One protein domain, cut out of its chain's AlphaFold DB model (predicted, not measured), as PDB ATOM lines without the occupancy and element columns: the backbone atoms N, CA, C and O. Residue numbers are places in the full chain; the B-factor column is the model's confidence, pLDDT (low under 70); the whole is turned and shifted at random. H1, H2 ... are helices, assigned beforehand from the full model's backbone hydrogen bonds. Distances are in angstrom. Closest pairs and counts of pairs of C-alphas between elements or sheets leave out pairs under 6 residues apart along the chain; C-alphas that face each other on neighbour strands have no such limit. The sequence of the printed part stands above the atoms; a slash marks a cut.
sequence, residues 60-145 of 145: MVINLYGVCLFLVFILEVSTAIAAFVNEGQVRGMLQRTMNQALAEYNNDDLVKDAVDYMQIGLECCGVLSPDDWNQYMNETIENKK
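What this domain is: This is residues 60 to 145 of the 145 residues of the protein "tetraspanin-36-like" of Drosophila lebanonensis (UniProt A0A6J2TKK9). A long helix, H1, sticks out as a free arm and meets H2 near their ends in an L-shaped corner, while the far end of H2 joins H3 and H4 in a small body at the opposite end of the model. H3 folds back from the end of H2, and a loop, residues 123 to 129, then leads to H4, the last named helix, after which residues 143 to 145 end the printed part. The printed part has 86 residues with four named helices, H1, H2, H3 and H4 in that order, and no named strand; the class is all helix. The whole is extended, a rod in outline, with a radius of gyration of the C-alphas of 21.1 A and spans of 75 by 25 by 22 A, while the body without the free residues 60 to 93 spans 34 by 22 by 18 A.

How they stand to each other: H1, residues 60 to 85, touches no helix. It is close to H2, residues 87 to 104, but not clearly touching it: the closest C-alphas, those of Ala 83 and Val 90, are 7.8 A apart. Their lines are about perpendicular, only just, at 70.3 degrees. H2 touches H3, residues 109 to 122, with residues 101 to 104 alone, and H3 touches it with residues 111 to 115 alone. Their closest C-alphas, those of Ala 101 and Val 111, are 6.2 A apart, and the two helices run opposite ways at a steep tilt of 49 degrees. H2 and H4, residues 130 to 142, only just touch, with 3 pairs of C-alphas within 8 A; H2 does so with residues 102 to 103 alone and H4 with residues 133 to 136 alone. The closest C-alphas of H2 and H4 are those of Ala 103 and Tyr 136, 6.3 A apart. H2 and H4 run the same way at a shallow tilt of 33 degrees, only just short of steep. H3 and H4 are apart, and H1 is apart from both. In H1, H2 and H3 every O i to N i+4 pair is within hydrogen-bond range; in H4 5 of 9 are.

Where its parts are: H1 begins at C-alpha 60, (147.480, 86.561, 66.020), and measures 37.8 A from first to last C-alpha. H2 begins at C-alpha 87, (107.613, 86.115, 73.580), and is 25.8 A long. H3 is 19.7 A long. H4 is 20.6 A long and ends at C-alpha 142, (83.345, 111.124, 85.473).

The domain as a whole: The C-alphas of Met 60 and Lys 145, the two farthest apart, are 75.5 A apart. Residues 60 to 93 stand free, of which 60 to 85 belong to H1 and 87 to 93 to H2; the body without them spans 34 by 22 by 18 A. The links from H1 to H2 and from H2 to H3 are tight, and that from H3 to H4 is short. The printed part has no cut. Its mean pLDDT is 85.7, and residues 138 to 145 are under 70.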
ATOM      1  N   MET A  60     148.023  86.745  64.671       76.38
ATOM      2  CA  MET A  60     147.480  86.561  66.020       76.38
ATOM      3  C   MET A  60     146.323  87.518  66.344       76.38
ATOM      4  O   MET A  60     145.357  87.109  66.987       76.38
ATOM      5  N   VAL A  61     146.391  88.770  65.875       76.31
ATOM      6  CA  VAL A  61     145.356  89.793  66.113       76.31
ATOM      7  C   VAL A  61     144.100  89.482  65.298       76.31
ATOM      8  O   VAL A  61     142.989  89.552  65.821       76.31
ATOM      9  N   ILE A  62     144.278  89.058  64.045       82.00
ATOM     10  CA  ILE A  62     143.175  88.659  63.158       82.00
ATOM     11  C   ILE A  62     142.473  87.403  63.695       82.00
ATOM     12  O   ILE A  62     141.245  87.341  63.708       82.00
ATOM     13  N   ASN A  63     143.230  86.423  64.200       82.50
ATOM     14  CA  ASN A  63     142.647  85.216  64.789       82.50
ATOM     15  C   ASN A  63     141.848  85.521  66.070       82.50
ATOM     16  O   ASN A  63     140.737  85.024  66.237       82.50
ATOM     17  N   LEU A  64     142.372  86.383  66.951       82.75
ATOM     18  CA  LEU A  64     141.654  86.818  68.152       82.75
ATOM     19  C   LEU A  64     140.347  87.543  67.799       82.75
ATOM     20  O   LEU A  64     139.321  87.292  68.425       82.75
ATOM     21  N   TYR A  65     140.363  88.392  66.769       82.12
ATOM     22  CA  TYR A  65     139.156  89.040  66.258       82.12
ATOM     23  C   TYR A  65     138.115  88.016  65.783       82.12
ATOM     24  O   TYR A  65     136.944  88.122  66.145       82.12
ATOM     25  N   GLY A  66     138.544  86.982  65.053       85.94
ATOM     26  CA  GLY A  66     137.671  85.882  64.633       85.94
ATOM     27  C   GLY A  66     137.024  85.144  65.809       85.94
ATOM     28  O   GLY A  66     135.815  84.913  65.797       85.94
ATOM     29  N   VAL A  67     137.794  84.836  66.859       89.75
ATOM     30  CA  VAL A  67     137.266  84.191  68.076       89.75
ATOM     31  C   VAL A  67     136.263  85.094  68.795       89.75
ATOM     32  O   VAL A  67     135.190  84.630  69.173       89.75
ATOM     33  N   CYS A  68     136.563  86.386  68.948       85.56
ATOM     34  CA  CYS A  68     135.639  87.342  69.558       85.56
ATOM     35  C   CYS A  68     134.322  87.446  68.777       85.56
ATOM     36  O   CYS A  68     133.255  87.402  69.385       85.56
ATOM     37  N   LEU A  69     134.375  87.534  67.443       87.38
ATOM     38  CA  LEU A  69     133.168  87.560  66.611       87.38
ATOM     39  C   LEU A  69     132.354  86.271  66.727       87.38
ATOM     40  O   LEU A  69     131.130  86.329  66.793       87.38
ATOM     41  N   PHE A  70     133.013  85.116  66.791       92.31
ATOM     42  CA  PHE A  70     132.330  83.842  66.991       92.31
ATOM     43  C   PHE A  70     131.607  83.782  68.347       92.31
ATOM     44  O   PHE A  70     130.475  83.307  68.424       92.31
ATOM     45  N   LEU A  71     132.213  84.320  69.409       92.81
ATOM     46  CA  LEU A  71     131.561  84.439  70.715       92.81
ATOM     47  C   LEU A  71     130.358  85.391  70.674       92.81
ATOM     48  O   LEU A  71     129.305  85.051  71.208       92.81
ATOM     49  N   VAL A  72     130.484  86.544  70.009       91.94
ATOM     50  CA  VAL A  72     129.359  87.473  69.803       91.94
ATOM     51  C   VAL A  72     128.227  86.791  69.037       91.94
ATOM     52  O   VAL A  72     127.080  86.891  69.454       91.94
ATOM     53  N   PHE A  73     128.536  86.016  67.999       94.50
ATOM     54  CA  PHE A  73     127.535  85.260  67.248       94.50
ATOM     55  C   PHE A  73     126.776  84.253  68.131       94.50
ATOM     56  O   PHE A  73     125.551  84.176  68.073       94.50
ATOM     57  N   ILE A  74     127.473  83.517  69.005       97.75
ATOM     58  CA  ILE A  74     126.817  82.613  69.969       97.75
ATOM     59  C   ILE A  74     125.899  83.395  70.919       97.75
ATOM     60  O   ILE A  74     124.788  82.941  71.210       97.75
ATOM     61  N   LEU A  75     126.335  84.564  71.397       95.00
ATOM     62  CA  LEU A  75     125.529  85.425  72.265       95.00
ATOM     63  C   LEU A  75     124.292  85.976  71.544       95.00
ATOM     64  O   LEU A  75     123.209  85.982  72.130       95.00
ATOM     65  N   GLU A  76     124.418  86.387  70.284       93.06
ATOM     66  CA  GLU A  76     123.296  86.846  69.461       93.06
ATOM     67  C   GLU A  76     122.268  85.731  69.252       93.06
ATOM     68  O   GLU A  76     121.081  85.941  69.501       93.06
ATOM     69  N   VAL A  77     122.711  84.522  68.891       97.00
ATOM     70  CA  VAL A  77     121.826  83.356  68.735       97.00
ATOM     71  C   VAL A  77     121.140  83.011  70.057       97.00
ATOM     72  O   VAL A  77     119.932  82.784  70.088       97.00
ATOM     73  N   SER A  78     121.883  83.023  71.165       97.19
ATOM     74  CA  SER A  78     121.326  82.766  72.499       97.19
ATOM     75  C   SER A  78     120.273  83.809  72.880       97.19
ATOM     76  O   SER A  78     119.209  83.454  73.386       97.19
ATOM     77  N   THR A  79     120.533  85.087  72.588       94.56
ATOM     78  CA  THR A  79     119.596  86.195  72.829       94.56
ATOM     79  C   THR A  79     118.346  86.063  71.965       94.56
ATOM     80  O   THR A  79     117.239  86.223  72.472       94.56
ATOM     81  N   ALA A  80     118.494  85.713  70.685       94.44
ATOM     82  CA  ALA A  80     117.372  85.502  69.773       94.44
ATOM     83  C   ALA A  80     116.470  84.345  70.234       94.44
ATOM     84  O   ALA A  80     115.248  84.489  70.273       94.44
ATOM     85  N   ILE A  81     117.062  83.220  70.652       96.38
ATOM     86  CA  ILE A  81     116.312  82.085  71.209       96.38
ATOM     87  C   ILE A  81     115.615  82.498  72.510       96.38
ATOM     88  O   ILE A  81     114.431  82.215  72.686       96.38
ATOM     89  N   ALA A  82     116.311  83.200  73.406       94.62
ATOM     90  CA  ALA A  82     115.725  83.685  74.653       94.62
ATOM     91  C   ALA A  82     114.553  84.650  74.408       94.62
ATOM     92  O   ALA A  82     113.545  84.565  75.109       94.62
ATOM     93  N   ALA A  83     114.651  85.530  73.409       92.69
ATOM     94  CA  ALA A  83     113.573  86.432  73.014       92.69
ATOM     95  C   ALA A  83     112.360  85.665  72.469       92.69
ATOM     96  O   ALA A  83     111.229  85.980  72.831       92.69
ATOM     97  N   PHE A  84     112.591  84.626  71.661       93.12
ATOM     98  CA  PHE A  84     111.522  83.782  71.125       93.12
ATOM     99  C   PHE A  84     110.803  82.990  72.225       93.12
ATOM    100  O   PHE A  84     109.579  82.976  72.286       93.12
ATOM    101  N   VAL A  85     111.548  82.375  73.149       95.44
ATOM    102  CA  VAL A  85     110.965  81.613  74.269       95.44
ATOM    103  C   VAL A  85     110.174  82.520  75.217       95.44
ATOM    104  O   VAL A  85     109.140  82.115  75.745       95.44
ATOM    105  N   ASN A  86     110.631  83.757  75.419       92.44
ATOM    106  CA  ASN A  86     109.980  84.728  76.297       92.44
ATOM    107  C   ASN A  86     109.017  85.669  75.562       92.44
ATOM    108  O   ASN A  86     108.665  86.717  76.108       92.44
ATOM    109  N   GLU A  87     108.543  85.300  74.369       92.19
ATOM    110  CA  GLU A  87     107.613  86.115  73.580       92.19
ATOM    111  C   GLU A  87     106.406  86.573  74.413       92.19
ATOM    112  O   GLU A  87     106.042  87.747  74.385       92.19
ATOM    113  N   GLY A  88     105.815  85.678  75.212       92.00
ATOM    114  CA  GLY A  88     104.674  86.012  76.068       92.00
ATOM    115  C   GLY A  88     104.989  87.095  77.105       92.00
ATOM    116  O   GLY A  88     104.165  87.977  77.344       92.00
ATOM    117  N   GLN A  89     106.196  87.082  77.682       90.50
ATOM    118  CA  GLN A  89     106.627  88.107  78.637       90.50
ATOM    119  C   GLN A  89     106.871  89.447  77.942       90.50
ATOM    120  O   GLN A  89     106.459  90.485  78.456       90.50
ATOM    121  N   VAL A  90     107.486  89.427  76.756       88.12
ATOM    122  CA  VAL A  90     107.709  90.626  75.935       88.12
ATOM    123  C   VAL A  90     106.379  91.249  75.516       88.12
ATOM    124  O   VAL A  90     106.185  92.451  75.688       88.12
ATOM    125  N   ARG A  91     105.422  90.435  75.052       89.88
ATOM    126  CA  ARG A  91     104.059  90.882  74.731       89.88
ATOM    127  C   ARG A  91     103.353  91.462  75.953       89.88
ATOM    128  O   ARG A  91     102.763  92.529  75.850       89.88
ATOM    129  N   GLY A  92     103.448  90.804  77.108       91.75
ATOM    130  CA  GLY A  92     102.851  91.293  78.351       91.75
ATOM    131  C   GLY A  92     103.449  92.623  78.819       91.75
ATOM    132  O   GLY A  92     102.711  93.502  79.255       91.75
ATOM    133  N   MET A  93     104.768  92.804  78.699       88.38
ATOM    134  CA  MET A  93     105.416  94.091  78.974       88.38
ATOM    135  C   MET A  93     104.918  95.175  78.020       88.38
ATOM    136  O   MET A  93     104.493  96.228  78.484       88.38
ATOM    137  N   LEU A  94     104.880  94.892  76.715       88.62
ATOM    138  CA  LEU A  94     104.395  95.841  75.715       88.62
ATOM    139  C   LEU A  94     102.936  96.245  75.966       88.62
ATOM    140  O   LEU A  94     102.615  97.429  75.931       88.62
ATOM    141  N   GLN A  95     102.066  95.283  76.283       92.06
ATOM    142  CA  GLN A  95     100.671  95.557  76.627       92.06
ATOM    143  C   GLN A  95     100.546  96.445  77.866       92.06
ATOM    144  O   GLN A  95      99.721  97.353  77.875       92.06
ATOM    145  N   ARG A  96     101.351  96.217  78.909       89.56
ATOM    146  CA  ARG A  96     101.341  97.065  80.113       89.56
ATOM    147  C   ARG A  96     101.786  98.488  79.798       89.56
ATOM    148  O   ARG A  96     101.108  99.422  80.203       89.56
ATOM    149  N   THR A  97     102.873  98.644  79.042       87.25
ATOM    150  CA  THR A  97     103.372  99.960  78.622       87.25
ATOM    151  C   THR A  97     102.335 100.711  77.788       87.25
ATOM    152  O   THR A  97     102.100 101.887  78.034       87.25
ATOM    153  N   MET A  98     101.662 100.033  76.853       89.88
ATOM    154  CA  MET A  98     100.609 100.654  76.040       89.88
ATOM    155  C   MET A  98      99.368 101.022  76.851       89.88
ATOM    156  O   MET A  98      98.804 102.088  76.640       89.88
ATOM    157  N   ASN A  99      98.956 100.183  77.803       90.81
ATOM    158  CA  ASN A  99      97.850 100.528  78.699       90.81
ATOM    159  C   ASN A  99      98.184 101.738  79.579       90.81
ATOM    160  O   ASN A  99      97.335 102.599  79.770       90.81
ATOM    161  N   GLN A 100      99.422 101.842  80.069       88.25
ATOM    162  CA  GLN A 100      99.857 103.026  80.807       88.25
ATOM    163  C   GLN A 100      99.836 104.281  79.921       88.25
ATOM    164  O   GLN A 100      99.336 105.315  80.350       88.25
ATOM    165  N   ALA A 101     100.290 104.178  78.667       87.12
ATOM    166  CA  ALA A 101     100.222 105.285  77.715       87.12
ATOM    167  C   ALA A 101      98.771 105.721  77.424       87.12
ATOM    168  O   ALA A 101      98.485 106.911  77.374       87.12
ATOM    169  N   LEU A 102      97.828 104.778  77.295       89.56
ATOM    170  CA  LEU A 102      96.401 105.098  77.145       89.56
ATOM    171  C   LEU A 102      95.812 105.771  78.396       89.56
ATOM    172  O   LEU A 102      95.000 106.684  78.264       89.56
ATOM    173  N   ALA A 103      96.235 105.365  79.596       87.31
ATOM    174  CA  ALA A 103      95.803 105.986  80.851       87.31
ATOM    175  C   ALA A 103      96.296 107.438  80.994       87.31
ATOM    176  O   ALA A 103      95.593 108.296  81.528       87.31
ATOM    177  N   GLU A 104      97.500 107.728  80.500       85.69
ATOM    178  CA  GLU A 104      98.097 109.068  80.528       85.69
ATOM    179  C   GLU A 104      97.680 109.945  79.332       85.69
ATOM    180  O   GLU A 104      97.942 111.145  79.335       85.69
ATOM    181  N   TYR A 105      96.944 109.394  78.359       85.88
ATOM    182  CA  TYR A 105      96.574 110.056  77.103       85.88
ATOM    183  C   TYR A 105      95.895 111.426  77.270       85.88
ATOM    184  O   TYR A 105      96.145 112.339  76.495       85.88
ATOM    185  N   ASN A 106      95.025 111.600  78.271       85.06
ATOM    186  CA  ASN A 106      94.359 112.890  78.513       85.06
ATOM    187  C   ASN A 106      95.131 113.819  79.463       85.06
ATOM    188  O   ASN A 106      94.735 114.971  79.632       85.06
ATOM    189  N   ASN A 107      96.179 113.312  80.113       83.00
ATOM    190  CA  ASN A 107      96.933 114.029  81.139       83.00
ATOM    191  C   ASN A 107      98.237 114.626  80.596       83.00
ATOM    192  O   ASN A 107      98.721 115.608  81.155       83.00
ATOM    193  N   ASP A 108      98.787 114.050  79.525       79.06
ATOM    194  CA  ASP A 108     100.030 114.491  78.899       79.06
ATOM    195  C   ASP A 108      99.859 114.615  77.373       79.06
ATOM    196  O   ASP A 108      99.649 113.626  76.664       79.06
ATOM    197  N   ASP A 109      99.976 115.849  76.870       79.38
ATOM    198  CA  ASP A 109      99.870 116.175  75.444       79.38
ATOM    199  C   ASP A 109     100.930 115.448  74.595       79.38
ATOM    200  O   ASP A 109     100.679 115.145  73.428       79.38
ATOM    201  N   LEU A 110     102.092 115.091  75.158       77.19
ATOM    202  CA  LEU A 110     103.062 114.267  74.437       77.19
ATOM    203  C   LEU A 110     102.654 112.821  74.315       77.19
ATOM    204  O   LEU A 110     102.891 112.207  73.273       77.19
ATOM    205  N   VAL A 111     102.151 112.242  75.403       81.81
ATOM    206  CA  VAL A 111     101.719 110.846  75.387       81.81
ATOM    207  C   VAL A 111     100.593 110.716  74.373       81.81
ATOM    208  O   VAL A 111     100.603 109.788  73.564       81.81
ATOM    209  N   LYS A 112      99.703 111.708  74.330       85.62
ATOM    210  CA  LYS A 112      98.698 111.858  73.287       85.62
ATOM    211  C   LYS A 112      99.286 111.886  71.878       85.62
ATOM    212  O   LYS A 112      98.948 111.014  71.080       85.62
ATOM    213  N   ASP A 113     100.182 112.827  71.584       85.44
ATOM    214  CA  ASP A 113     100.781 112.963  70.250       85.44
ATOM    215  C   ASP A 113     101.545 111.698  69.830       85.44
ATOM    216  O   ASP A 113     101.479 111.280  68.674       85.44
ATOM    217  N   ALA A 114     102.252 111.047  70.758       84.25
ATOM    218  CA  ALA A 114     102.990 109.817  70.497       84.25
ATOM    219  C   ALA A 114     102.062 108.619  70.232       84.25
ATOM    220  O   ALA A 114     102.322 107.837  69.312       84.25
ATOM    221  N   VAL A 115     100.981 108.475  71.007       88.69
ATOM    222  CA  VAL A 115      99.967 107.428  70.813       88.69
ATOM    223  C   VAL A 115      99.227 107.645  69.494       88.69
ATOM    224  O   VAL A 115      99.107 106.693  68.721       88.69
ATOM    225  N   ASP A 116      98.815 108.876  69.187       91.69
ATOM    226  CA  ASP A 116      98.145 109.225  67.930       91.69
ATOM    227  C   ASP A 116      99.075 108.992  66.732       91.69
ATOM    228  O   ASP A 116      98.690 108.337  65.762       91.69
ATOM    229  N   TYR A 117     100.329 109.452  66.807       89.25
ATOM    230  CA  TYR A 117     101.329 109.224  65.763       89.25
ATOM    231  C   TYR A 117     101.556 107.732  65.512       89.25
ATOM    232  O   TYR A 117     101.615 107.295  64.361       89.25
ATOM    233  N   MET A 118     101.663 106.937  66.578       91.56
ATOM    234  CA  MET A 118     101.845 105.494  66.469       91.56
ATOM    235  C   MET A 118     100.618 104.805  65.862       91.56
ATOM    236  O   MET A 118     100.775 104.003  64.944       91.56
ATOM    237  N   GLN A 119      99.415 105.107  66.352       93.19
ATOM    238  CA  GLN A 119      98.165 104.498  65.887       93.19
ATOM    239  C   GLN A 119      97.857 104.862  64.432       93.19
ATOM    240  O   GLN A 119      97.522 103.985  63.638       93.19
ATOM    241  N   ILE A 120      98.061 106.124  64.041       94.06
ATOM    242  CA  ILE A 120      97.920 106.575  62.649       94.06
ATOM    243  C   ILE A 120      98.996 105.933  61.767       94.06
ATOM    244  O   ILE A 120      98.688 105.440  60.685       94.06
ATOM    245  N   GLY A 121     100.252 105.914  62.221       92.12
ATOM    246  CA  GLY A 121     101.376 105.382  61.449       92.12
ATOM    247  C   GLY A 121     101.326 103.867  61.231       92.12
ATOM    248  O   GLY A 121     101.833 103.383  60.221       92.12
ATOM    249  N   LEU A 122     100.725 103.122  62.160       93.44
ATOM    250  CA  LEU A 122     100.549 101.667  62.083       93.44
ATOM    251  C   LEU A 122      99.135 101.241  61.667       93.44
ATOM    252  O   LEU A 122      98.870 100.042  61.600       93.44
ATOM    253  N   GLU A 123      98.242 102.200  61.407       94.19
ATOM    254  CA  GLU A 123      96.829 101.973  61.084       94.19
ATOM    255  C   GLU A 123      96.116 101.057  62.103       94.19
ATOM    256  O   GLU A 123      95.309 100.194  61.749       94.19
ATOM    257  N   CYS A 124      96.422 101.230  63.391       94.06
ATOM    258  CA  CYS A 124      95.862 100.448  64.493       94.06
ATOM    259  C   CYS A 124      95.156 101.340  65.525       94.06
ATOM    260  O   CYS A 124      95.317 102.555  65.524       94.06
ATOM    261  N   CYS A 125      94.343 100.746  66.403       93.31
ATOM    262  CA  CYS A 125      93.626 101.479  67.446       93.31
ATOM    263  C   CYS A 125      93.455 100.608  68.697       93.31
ATOM    264  O   CYS A 125      92.968  99.480  68.600       93.31
ATOM    265  N   GLY A 126      93.857 101.140  69.855       90.94
ATOM    266  CA  GLY A 126      93.884 100.405  71.124       90.94
ATOM    267  C   GLY A 126      95.102  99.484  71.264       90.94
ATOM    268  O   GLY A 126      96.030  99.529  70.454       90.94
ATOM    269  N   VAL A 127      95.128  98.661  72.315       91.62
ATOM    270  CA  VAL A 127      96.232  97.714  72.580       91.62
ATOM    271  C   VAL A 127      95.981  96.380  71.878       91.62
ATOM    272  O   VAL A 127      96.883  95.790  71.287       91.62
ATOM    273  N   LEU A 128      94.749  95.892  71.978       91.50
ATOM    274  CA  LEU A 128      94.244  94.646  71.412       91.50
ATOM    275  C   LEU A 128      93.024  94.892  70.522       91.50
ATOM    276  O   LEU A 128      92.868  94.205  69.513       91.50
ATOM    277  N   SER A 129      92.166  95.844  70.897       90.81
ATOM    278  CA  SER A 129      90.941  96.197  70.175       90.81
ATOM    279  C   SER A 129      90.654  97.697  70.307       90.81
ATOM    280  O   SER A 129      90.988  98.285  71.338       90.81
ATOM    281  N   PRO A 130      89.942  98.321  69.350       89.00
ATOM    282  CA  PRO A 130      89.442  99.688  69.510       89.00
ATOM    283  C   PRO A 130      88.595  99.889  70.779       89.00
ATOM    284  O   PRO A 130      88.515 101.000  71.297       89.00
ATOM    285  N   ASP A 131      87.994  98.818  71.305       90.75
ATOM    286  CA  ASP A 131      87.195  98.847  72.534       90.75
ATOM    287  C   ASP A 131      88.009  99.160  73.799       90.75
ATOM    288  O   ASP A 131      87.418  99.561  74.806       90.75
ATOM    289  N   ASP A 132      89.340  99.021  73.762       90.31
ATOM    290  CA  ASP A 132      90.219  99.314  74.904       90.31
ATOM    291  C   ASP A 132      90.098 100.782  75.356       90.31
ATOM    292  O   ASP A 132      90.270 101.102  76.531       90.31
ATOM    293  N   TRP A 133      89.715 101.682  74.445       89.12
ATOM    294  CA  TRP A 133      89.467 103.093  74.741       89.12
ATOM    295  C   TRP A 133      88.260 103.339  75.648       89.12
ATOM    296  O   TRP A 133      88.211 104.359  76.336       89.12
ATOM    297  N   ASN A 134      87.290 102.420  75.695       88.00
ATOM    298  CA  ASN A 134      86.074 102.597  76.496       88.00
ATOM    299  C   ASN A 134      86.381 102.734  77.995       88.00
ATOM    300  O   ASN A 134      85.680 103.460  78.702       88.00
ATOM    301  N   GLN A 135      87.441 102.074  78.474       82.19
ATOM    302  CA  GLN A 135      87.886 102.174  79.863       82.19
ATOM    303  C   GLN A 135      88.332 103.605  80.211       82.19
ATOM    304  O   GLN A 135      87.946 104.127  81.252       82.19
ATOM    305  N   TYR A 136      89.058 104.263  79.310       79.69
ATOM    306  CA  TYR A 136      89.639 105.591  79.534       79.69
ATOM    307  C   TYR A 136      88.672 106.736  79.167       79.69
ATOM    308  O   TYR A 136      88.709 107.823  79.751       79.69
ATOM    309  N   MET A 137      87.733 106.494  78.243       71.50
ATOM    310  CA  MET A 137      86.664 107.447  77.917       71.50
ATOM    311  C   MET A 137      85.666 107.625  79.069       71.50
ATOM    312  O   MET A 137      85.246 108.751  79.338       71.50
ATOM    313  N   ASN A 138      85.313 106.548  79.782       63.72
ATOM    314  CA  ASN A 138      84.397 106.628  80.927       63.72
ATOM    315  C   ASN A 138      84.998 107.435  82.094       63.72
ATOM    316  O   ASN A 138      84.303 108.268  82.675       63.72
ATOM    317  N   GLU A 139      86.297 107.279  82.372       57.88
ATOM    318  CA  GLU A 139      87.011 108.070  83.388       57.88
ATOM    319  C   GLU A 139      87.068 109.569  83.047       57.88
ATOM    320  O   GLU A 139      87.006 110.425  83.934       57.88
ATOM    321  N   THR A 140      87.121 109.910  81.755       57.03
ATOM    322  CA  THR A 140      87.102 111.308  81.287       57.03
ATOM    323  C   THR A 140      85.734 111.966  81.508       57.03
ATOM    324  O   THR A 140      85.650 113.167  81.761       57.03
ATOM    325  N   ILE A 141      84.645 111.192  81.426       56.75
ATOM    326  CA  ILE A 141      83.278 111.688  81.651       56.75
ATOM    327  C   ILE A 141      82.999 111.868  83.151       56.75
ATOM    328  O   ILE A 141      82.358 112.852  83.523       56.75
ATOM    329  N   GLU A 142      83.500 110.980  84.018       54.81
ATOM    330  CA  GLU A 142      83.345 111.124  85.473       54.81
ATOM    331  C   GLU A 142      84.196 112.258  86.064       54.81
ATOM    332  O   GLU A 142      83.685 113.005  86.892       54.81
ATOM    333  N   ASN A 143      85.430 112.483  85.592       53.38
ATOM    334  CA  ASN A 143      86.266 113.611  86.049       53.38
ATOM    335  C   ASN A 143      85.770 114.996  85.590       53.38
ATOM    336  O   ASN A 143      86.305 116.021  86.013       53.38
ATOM    337  N   LYS A 144      84.764 115.050  84.709       51.69
ATOM    338  CA  LYS A 144      84.175 116.297  84.201       51.69
ATOM    339  C   LYS A 144      82.845 116.664  84.878       51.69
ATOM    340  O   LYS A 144      82.239 117.665  84.491       51.69
ATOM    341  N   LYS A 145      82.373 115.866  85.843       42.78
ATOM    342  CA  LYS A 145      81.138 116.092  86.608       42.78
ATOM    343  C   LYS A 145      81.440 116.594  88.016       42.78
ATOM    344  O   LYS A 145      80.681 117.479  88.468       42.78
TER     345      LYS A 145